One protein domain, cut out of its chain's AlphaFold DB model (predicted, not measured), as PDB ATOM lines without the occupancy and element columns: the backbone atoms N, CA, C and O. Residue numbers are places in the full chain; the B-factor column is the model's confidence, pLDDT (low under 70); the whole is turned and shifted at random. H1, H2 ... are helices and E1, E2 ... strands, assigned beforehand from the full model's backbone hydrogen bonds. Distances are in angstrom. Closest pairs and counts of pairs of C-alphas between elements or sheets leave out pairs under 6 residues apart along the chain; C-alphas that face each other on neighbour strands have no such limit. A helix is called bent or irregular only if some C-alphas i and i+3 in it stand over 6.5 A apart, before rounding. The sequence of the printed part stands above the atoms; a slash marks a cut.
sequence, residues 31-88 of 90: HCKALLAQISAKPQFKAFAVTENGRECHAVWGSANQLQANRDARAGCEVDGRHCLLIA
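AT A GLANCE: This is residues 31 to 88 of the 90 residues of an uncharacterized protein of Nitratireductor arenosus (UniProt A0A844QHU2). Look for a small antiparallel sheet of three strands held between two helices: H2 packs closely over one face and H1 covers the E2 and E1 part of the other face, in three layers. The inner strand E1 lies in the middle of the whole, while H1 is the element farthest out. The printed part has 58 residues with two named helices and three named strands, in the order H1, E1, E2, H2, E3 along the chain; the sheet's order is E2, E1, E3, all antiparallel, and the class is mixed, helices and strands. It is compact, with a radius of gyration of the C-alphas of 10.4 A, and its outline is rounded, spanning 28 by 22 by 14 A.

HOW THE PARTS SIT: Begin with the sheet, at its inner strand E1, residues 46 to 51. On one side of it, the edge strand E2, residues 57 to 61, runs antiparallel at 171 degrees, and the two form a hairpin. Look there for N 49 and O 58, which are 2.8 A apart, and for N 60 and O 47 at 2.9 A, both within hydrogen-bond range. On the other side of E1, the edge strand E3, residues 84 to 87, is also antiparallel, at 141 degrees. Here N 85 and O 50 are 2.8 A apart, and so are N 87 and O 48, again within hydrogen-bond range. Now go to one face of the sheet, where H2, residues 66 to 77, is on it at a height over the sheet of 6.4 A. It lies over E1 and only just over E2, with 3 of its C-alphas falling on E2. Its line and that of E1 stand at 31 degrees on the local plane, only just slantwise to the strands. The closest C-alphas of H2 and E1 are those of Asn 70 and Ala 47, 5.3 A apart; for H2 and E2 they are those of Cys 77 and His 58, at 5.1 A. E2, H2 and E3 make a split strand-helix-strand unit, two strands that run the same way with E1 between them in the sheet, and its crossover is right-handed. On the opposite face you will find H1, residues 31 to 40, at a height over the sheet of 8.8 A. It lies over E2 and E1 and runs along the strands, at 24 degrees to E2 on the local plane. The closest C-alphas of H1 and E2 are those of Cys 32 and Cys 57, 5.8 A apart. H1 and H2 are apart. In both helices every O i to N i+4 pair is within hydrogen-bond range.

IN THESE COORDINATES: Find C-alpha 46 at (-12.497, -27.885, -13.691); from there E1 runs 17.4 A to C-alpha 51 at (-24.239, -17.295, -6.464). E2 goes from Cys 57 to Trp 61 and measures 13.5 A, and E3, from Cys 84 to Ile 87, measures 9.4 A. H2 runs from Gln 66 to Cys 77 over 16.5 A. For H1, start at C-alpha 31 at (-24.607, -28.920, -0.960) and go 14.5 A to Ser 40; neither helix is bent.

THE WHOLE: The two C-alphas farthest apart are those of Pro 43 and Gly 81, at 30.0 A, while those of the first and last printed residues, His 31 and Ala 88, are 17.8 A apart. The printed part has no cut. The links H1 to E1, E1 to E2 and E2 to H2 are tight, the link H2 to E3 with its 6 residues is short, and no link is long. In the B-factor column the mean pLDDT of the printed part is 87.6, and no printed residue is under 70.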
ATOM      1  N   HIS A  31     -24.679 -28.301   0.362       90.50
ATOM      2  CA  HIS A  31     -24.607 -28.920  -0.960       90.50
ATOM      3  C   HIS A  31     -23.429 -28.358  -1.766       90.50
ATOM      4  O   HIS A  31     -22.614 -29.111  -2.297       90.50
ATOM      5  N   CYS A  32     -23.293 -27.033  -1.800       90.81
ATOM      6  CA  CYS A  32     -22.230 -26.372  -2.544       90.81
ATOM      7  C   CYS A  32     -20.848 -26.574  -1.922       90.81
ATOM      8  O   CYS A  32     -19.874 -26.714  -2.658       90.81
ATOM      9  N   LYS A  33     -20.748 -26.673  -0.591       90.69
ATOM     10  CA  LYS A  33     -19.498 -27.046   0.094       90.69
ATOM     11  C   LYS A  33     -19.067 -28.464  -0.277       90.69
ATOM     12  O   LYS A  33     -17.910 -28.682  -0.628       90.69
ATOM     13  N   ALA A  34     -20.000 -29.418  -0.239       90.12
ATOM     14  CA  ALA A  34     -19.728 -30.800  -0.617       90.12
ATOM     15  C   ALA A  34     -19.333 -30.909  -2.097       90.12
ATOM     16  O   ALA A  34     -18.395 -31.630  -2.435       90.12
ATOM     17  N   LEU A  35     -20.011 -30.166  -2.974       90.12
ATOM     18  CA  LEU A  35     -19.694 -30.124  -4.398       90.12
ATOM     19  C   LEU A  35     -18.317 -29.500  -4.661       90.12
ATOM     20  O   LEU A  35     -17.550 -30.052  -5.448       90.12
ATOM     21  N   LEU A  36     -17.974 -28.408  -3.966       89.25
ATOM     22  CA  LEU A  36     -16.659 -27.767  -4.047       89.25
ATOM     23  C   LEU A  36     -15.537 -28.728  -3.614       89.25
ATOM     24  O   LEU A  36     -14.529 -28.864  -4.304       89.25
ATOM     25  N   ALA A  37     -15.736 -29.454  -2.511       88.31
ATOM     26  CA  ALA A  37     -14.785 -30.466  -2.055       88.31
ATOM     27  C   ALA A  37     -14.616 -31.602  -3.080       88.31
ATOM     28  O   ALA A  37     -13.501 -32.062  -3.330       88.31
ATOM     29  N   GLN A  38     -15.710 -32.030  -3.719       87.44
ATOM     30  CA  GLN A  38     -15.670 -33.070  -4.746       87.44
ATOM     31  C   GLN A  38     -14.941 -32.620  -6.010       87.44
ATOM     32  O   GLN A  38     -14.161 -33.399  -6.558       87.44
ATOM     33  N   ILE A  39     -15.171 -31.391  -6.489       85.56
ATOM     34  CA  ILE A  39     -14.518 -30.889  -7.706       85.56
ATOM     35  C   ILE A  39     -13.019 -30.665  -7.504       85.56
ATOM     36  O   ILE A  39     -12.257 -30.897  -8.439       85.56
ATOM     37  N   SER A  40     -12.562 -30.321  -6.298       79.75
ATOM     38  CA  SER A  40     -11.128 -30.210  -6.010       79.75
ATOM     39  C   SER A  40     -10.349 -31.495  -6.316       79.75
ATOM     40  O   SER A  40      -9.212 -31.406  -6.772       79.75
ATOM     41  N   ALA A  41     -10.969 -32.672  -6.191       78.31
ATOM     42  CA  ALA A  41     -10.340 -33.967  -6.464       78.31
ATOM     43  C   ALA A  41     -10.412 -34.431  -7.938       78.31
ATOM     44  O   ALA A  41     -10.014 -35.553  -8.255       78.31
ATOM     45  N   LYS A  42     -10.971 -33.621  -8.846       76.94
ATOM     46  CA  LYS A  42     -11.260 -34.005 -10.241       76.94
ATOM     47  C   LYS A  42     -10.131 -33.586 -11.203       76.94
ATOM     48  O   LYS A  42      -9.320 -32.733 -10.835       76.94
ATOM     49  N   PRO A  43     -10.043 -34.208 -12.402       72.75
ATOM     50  CA  PRO A  43      -8.942 -34.007 -13.353       72.75
ATOM     51  C   PRO A  43      -8.901 -32.591 -13.964       72.75
ATOM     52  O   PRO A  43      -9.609 -31.682 -13.535       72.75
ATOM     53  N   GLN A  44      -8.023 -32.403 -14.956       76.94
ATOM     54  CA  GLN A  44      -7.771 -31.120 -15.621       76.94
ATOM     55  C   GLN A  44      -9.047 -30.483 -16.201       76.94
ATOM     56  O   GLN A  44      -9.951 -31.177 -16.662       76.94
ATOM     57  N   PHE A  45      -9.067 -29.145 -16.201       84.62
ATOM     58  CA  PHE A  45     -10.169 -28.293 -16.667       84.62
ATOM     59  C   PHE A  45     -11.449 -28.491 -15.857       84.62
ATOM     60  O   PHE A  45     -12.413 -29.136 -16.269       84.62
ATOM     61  N   LYS A  46     -11.415 -27.897 -14.667       89.38
ATOM     62  CA  LYS A  46     -12.497 -27.885 -13.691       89.38
ATOM     63  C   LYS A  46     -12.818 -26.445 -13.327       89.38
ATOM     64  O   LYS A  46     -11.910 -25.624 -13.214       89.38
ATOM     65  N   ALA A  47     -14.085 -26.135 -13.130       91.12
ATOM     66  CA  ALA A  47     -14.491 -24.818 -12.670       91.12
ATOM     67  C   ALA A  47     -15.710 -24.925 -11.770       91.12
ATOM     68  O   ALA A  47     -16.554 -25.803 -11.938       91.12
ATOM     69  N   PHE A  48     -15.785 -24.016 -10.811       92.88
ATOM     70  CA  PHE A  48     -16.888 -23.922  -9.875       92.88
ATOM     71  C   PHE A  48     -17.372 -22.482  -9.863       92.88
ATOM     72  O   PHE A  48     -16.567 -21.559  -9.753       92.88
ATOM     73  N   ALA A  49     -18.675 -22.292  -9.980       92.62
ATOM     74  CA  ALA A  49     -19.328 -21.012  -9.809       92.62
ATOM     75  C   ALA A  49     -20.352 -21.119  -8.683       92.62
ATOM     76  O   ALA A  49     -20.954 -22.173  -8.477       92.62
ATOM     77  N   VAL A  50     -20.544 -20.032  -7.952       92.38
ATOM     78  CA  VAL A  50     -21.517 -19.936  -6.863       92.38
ATOM     79  C   VAL A  50     -22.216 -18.591  -6.932       92.38
ATOM     80  O   VAL A  50     -21.598 -17.594  -7.299       92.38
ATOM     81  N   THR A  51     -23.496 -18.547  -6.590       91.25
ATOM     82  CA  THR A  51     -24.239 -17.295  -6.464       91.25
ATOM     83  C   THR A  51     -23.639 -16.408  -5.378       91.25
ATOM     84  O   THR A  51     -23.042 -16.894  -4.416       91.25
ATOM     85  N   GLU A  52     -23.839 -15.096  -5.481       86.69
ATOM     86  CA  GLU A  52     -23.341 -14.129  -4.487       86.69
ATOM     87  C   GLU A  52     -23.837 -14.423  -3.060       86.69
ATOM     88  O   GLU A  52     -23.115 -14.217  -2.089       86.69
ATOM     89  N   ASN A  53     -25.051 -14.969  -2.924       85.94
ATOM     90  CA  ASN A  53     -25.617 -15.382  -1.634       85.94
ATOM     91  C   ASN A  53     -25.126 -16.762  -1.142       85.94
ATOM     92  O   ASN A  53     -25.526 -17.209  -0.062       85.94
ATOM     93  N   GLY A  54     -24.313 -17.470  -1.932       85.38
ATOM     94  CA  GLY A  54     -23.712 -18.740  -1.537       85.38
ATOM     95  C   GLY A  54     -24.593 -19.978  -1.610       85.38
ATOM     96  O   GLY A  54     -24.163 -21.056  -1.186       85.38
ATOM     97  N   ARG A  55     -25.844 -19.826  -2.055       88.38
ATOM     98  CA  ARG A  55     -26.870 -20.868  -1.926       88.38
ATOM     99  C   ARG A  55     -26.880 -21.847  -3.085       88.38
ATOM    100  O   ARG A  55     -27.163 -23.024  -2.872       88.38
ATOM    101  N   GLU A  56     -26.590 -21.355  -4.279       90.44
ATOM    102  CA  GLU A  56     -26.653 -22.128  -5.506       90.44
ATOM    103  C   GLU A  56     -25.289 -22.107  -6.173       90.44
ATOM    104  O   GLU A  56     -24.546 -21.131  -6.098       90.44
ATOM    105  N   CYS A  57     -24.933 -23.220  -6.788       91.56
ATOM    106  CA  CYS A  57     -23.622 -23.402  -7.368       91.56
ATOM    107  C   CYS A  57     -23.706 -24.315  -8.572       91.56
ATOM    108  O   CYS A  57     -24.601 -25.154  -8.689       91.56
ATOM    109  N   HIS A  58     -22.725 -24.168  -9.445       92.88
ATOM    110  CA  HIS A  58     -22.550 -25.020 -10.595       92.88
ATOM    111  C   HIS A  58     -21.084 -25.417 -10.724       92.88
ATOM    112  O   HIS A  58     -20.179 -24.607 -10.529       92.88
ATOM    113  N   ALA A  59     -20.856 -26.686 -11.034       92.25
ATOM    114  CA  ALA A  59     -19.535 -27.268 -11.161       92.25
ATOM    115  C   ALA A  59     -19.421 -27.928 -12.531       92.25
ATOM    116  O   ALA A  59     -20.307 -28.680 -12.932       92.25
ATOM    117  N   VAL A  60     -18.322 -27.661 -13.229       91.12
ATOM    118  CA  VAL A  60     -18.023 -28.255 -14.531       91.12
ATOM    119  C   VAL A  60     -16.772 -29.104 -14.409       91.12
ATOM    120  O   VAL A  60     -15.748 -28.655 -13.884       91.12
ATOM    121  N   TRP A  61     -16.866 -30.333 -14.909       88.00
ATOM    122  CA  TRP A  61     -15.761 -31.277 -15.009       88.00
ATOM    123  C   TRP A  61     -15.521 -31.616 -16.469       88.00
ATOM    124  O   TRP A  61     -16.435 -32.087 -17.140       88.00
ATOM    125  N   GLY A  62     -14.285 -31.449 -16.930       78.06
ATOM    126  CA  GLY A  62     -13.909 -31.845 -18.279       78.06
ATOM    127  C   GLY A  62     -14.430 -30.863 -19.321       78.06
ATOM    128  O   GLY A  62     -15.515 -31.015 -19.872       78.06
ATOM    129  N   SER A  63     -13.594 -29.883 -19.639       84.81
ATOM    130  CA  SER A  63     -13.781 -28.986 -20.780       84.81
ATOM    131  C   SER A  63     -12.553 -29.037 -21.683       84.81
ATOM    132  O   SER A  63     -11.501 -29.531 -21.289       84.81
ATOM    133  N   ALA A  64     -12.655 -28.478 -22.890       86.00
ATOM    134  CA  ALA A  64     -11.523 -28.418 -23.820       86.00
ATOM    135  C   ALA A  64     -10.327 -27.604 -23.278       86.00
ATOM    136  O   ALA A  64      -9.192 -27.828 -23.683       86.00
ATOM    137  N   ASN A  65     -10.580 -26.635 -22.390       90.06
ATOM    138  CA  ASN A  65      -9.570 -25.851 -21.679       90.06
ATOM    139  C   ASN A  65     -10.190 -25.142 -20.455       90.06
ATOM    140  O   ASN A  65     -11.411 -25.131 -20.279       90.06
ATOM    141  N   GLN A  66      -9.352 -24.505 -19.629       88.50
ATOM    142  CA  GLN A  66      -9.785 -23.818 -18.404       88.50
ATOM    143  C   GLN A  66     -10.707 -22.616 -18.668       88.50
ATOM    144  O   GLN A  66     -11.617 -22.362 -17.883       88.50
ATOM    145  N   LEU A  67     -10.503 -21.881 -19.768       91.12
ATOM    146  CA  LEU A  67     -11.360 -20.746 -20.128       91.12
ATOM    147  C   LEU A  67     -12.782 -21.223 -20.443       91.12
ATOM    148  O   LEU A  67     -13.750 -20.598 -20.019       91.12
ATOM    149  N   GLN A  68     -12.900 -22.345 -21.155       91.38
ATOM    150  CA  GLN A  68     -14.181 -22.967 -21.450       91.38
ATOM    151  C   GLN A  68     -14.857 -23.462 -20.169       91.38
ATOM    152  O   GLN A  68     -16.001 -23.091 -19.936       91.38
ATOM    153  N   ALA A  69     -14.131 -24.168 -19.294       90.81
ATOM    154  CA  ALA A  69     -14.667 -24.610 -18.005       90.81
ATOM    155  C   ALA A  69     -15.223 -23.436 -17.184       90.81
ATOM    156  O   ALA A  69     -16.333 -23.509 -16.666       90.81
ATOM    157  N   ASN A  70     -14.486 -22.323 -17.114       91.38
ATOM    158  CA  ASN A  70     -14.926 -21.120 -16.409       91.38
ATOM    159  C   ASN A  70     -16.202 -20.521 -17.022       91.38
ATOM    160  O   ASN A  70     -17.095 -20.102 -16.289       91.38
ATOM    161  N   ARG A  71     -16.305 -20.474 -18.357       91.50
ATOM    162  CA  ARG A  71     -17.510 -19.980 -19.039       91.50
ATOM    163  C   ARG A  71     -18.714 -20.873 -18.771       91.50
ATOM    164  O   ARG A  71     -19.763 -20.346 -18.421       91.50
ATOM    165  N   ASP A  72     -18.545 -22.184 -18.875       92.19
ATOM    166  CA  ASP A  72     -19.622 -23.155 -18.668       92.19
ATOM    167  C   ASP A  72     -20.087 -23.154 -17.207       92.19
ATOM    168  O   ASP A  72     -21.286 -23.106 -16.935       92.19
ATOM    169  N   ALA A  73     -19.144 -23.110 -16.256       92.25
ATOM    170  CA  ALA A  73     -19.452 -23.028 -14.832       92.25
ATOM    171  C   ALA A  73     -20.262 -21.770 -14.508       92.25
ATOM    172  O   ALA A  73     -21.274 -21.842 -13.812       92.25
ATOM    173  N   ARG A  74     -19.845 -20.621 -15.051       91.25
ATOM    174  CA  ARG A  74     -20.551 -19.354 -14.866       91.25
ATOM    175  C   ARG A  74     -21.933 -19.381 -15.517       91.25
ATOM    176  O   ARG A  74     -22.904 -19.081 -14.837       91.25
ATOM    177  N   ALA A  75     -22.033 -19.804 -16.775       91.19
ATOM    178  CA  ALA A  75     -23.297 -19.862 -17.505       91.19
ATOM    179  C   ALA A  75     -24.321 -20.801 -16.846       91.19
ATOM    180  O   ALA A  75     -25.496 -20.462 -16.768       91.19
ATOM    181  N   GLY A  76     -23.883 -21.954 -16.329       90.50
ATOM    182  CA  GLY A  76     -24.766 -22.883 -15.619       90.50
ATOM    183  C   GLY A  76     -25.179 -22.412 -14.220       90.50
ATOM    184  O   GLY A  76     -26.141 -22.934 -13.666       90.50
ATOM    185  N   CYS A  77     -24.481 -21.426 -13.652       90.69
ATOM    186  CA  CYS A  77     -24.858 -20.796 -12.390       90.69
ATOM    187  C   CYS A  77     -25.733 -19.546 -12.600       90.69
ATOM    188  O   CYS A  77     -26.701 -19.349 -11.869       90.69
ATOM    189  N   GLU A  78     -25.436 -18.724 -13.615       91.31
ATOM    190  CA  GLU A  78     -26.161 -17.491 -13.970       91.31
ATOM    191  C   GLU A  78     -27.484 -17.774 -14.714       91.31
ATOM    192  O   GLU A  78     -27.808 -17.164 -15.733       91.31
ATOM    193  N   VAL A  79     -28.270 -18.726 -14.214       84.69
ATOM    194  CA  VAL A  79     -29.612 -19.027 -14.729       84.69
ATOM    195  C   VAL A  79     -30.623 -18.106 -14.027       84.69
ATOM    196  O   VAL A  79     -30.376 -17.639 -12.917       84.69
ATOM    197  N   ASP A  80     -31.752 -17.782 -14.655       83.06
ATOM    198  CA  ASP A  80     -32.817 -16.941 -14.064       83.06
ATOM    199  C   ASP A  80     -32.368 -15.534 -13.605       83.06
ATOM    200  O   ASP A  80     -32.905 -14.975 -12.651       83.06
ATOM    201  N   GLY A  81     -31.362 -14.948 -14.268       80.25
ATOM    202  CA  GLY A  81     -30.865 -13.601 -13.950       80.25
ATOM    203  C   GLY A  81     -29.985 -13.521 -12.698       80.25
ATOM    204  O   GLY A  81     -29.738 -12.428 -12.193       80.25
ATOM    205  N   ARG A  82     -29.513 -14.660 -12.182       83.06
ATOM    206  CA  ARG A  82     -28.593 -14.718 -11.040       83.06
ATOM    207  C   ARG A  82     -27.188 -14.277 -11.439       83.06
ATOM    208  O   ARG A  82     -26.708 -14.623 -12.513       83.06
ATOM    209  N   HIS A  83     -26.507 -13.576 -10.537       85.19
ATOM    210  CA  HIS A  83     -25.081 -13.285 -10.661       85.19
ATOM    211  C   HIS A  83     -24.265 -14.328  -9.904       85.19
ATOM    212  O   HIS A  83     -24.555 -14.642  -8.744       85.19
ATOM    213  N   CYS A  84     -23.243 -14.864 -10.572       88.75
ATOM    214  CA  CYS A  84     -22.383 -15.884  -9.998       88.75
ATOM    215  C   CYS A  84     -20.908 -15.518 -10.060       88.75
ATOM    216  O   CYS A  84     -20.391 -14.982 -11.041       88.75
ATOM    217  N   LEU A  85     -20.219 -15.896  -8.994       89.75
ATOM    218  CA  LEU A  85     -18.797 -15.730  -8.793       89.75
ATOM    219  C   LEU A  85     -18.091 -17.029  -9.162       89.75
ATOM    220  O   LEU A  85     -18.439 -18.104  -8.671       89.75
ATOM    221  N   LEU A  86     -17.076 -16.923 -10.016       89.56
ATOM    222  CA  LEU A  86     -16.180 -18.036 -10.303       89.56
ATOM    223  C   LEU A  86     -15.201 -18.221  -9.150       89.56
ATOM    224  O   LEU A  86     -14.465 -17.305  -8.784       89.56
ATOM    225  N   ILE A  87     -15.157 -19.436  -8.622       86.12
ATOM    226  CA  ILE A  87     -14.205 -19.840  -7.603       86.12
ATOM    227  C   ILE A  87     -13.064 -20.582  -8.284       86.12
ATOM    228  O   ILE A  87     -13.264 -21.567  -8.998       86.12
ATOM    229  N   ALA A  88     -11.845 -20.112  -8.036       75.31
ATOM    230  CA  ALA A  88     -10.645 -20.806  -8.469       75.31
ATOM    231  C   ALA A  88     -10.518 -22.131  -7.702       75.31
ATOM    232  O   ALA A  88     -10.156 -22.148  -6.525       75.31
TER     233      ALA A  88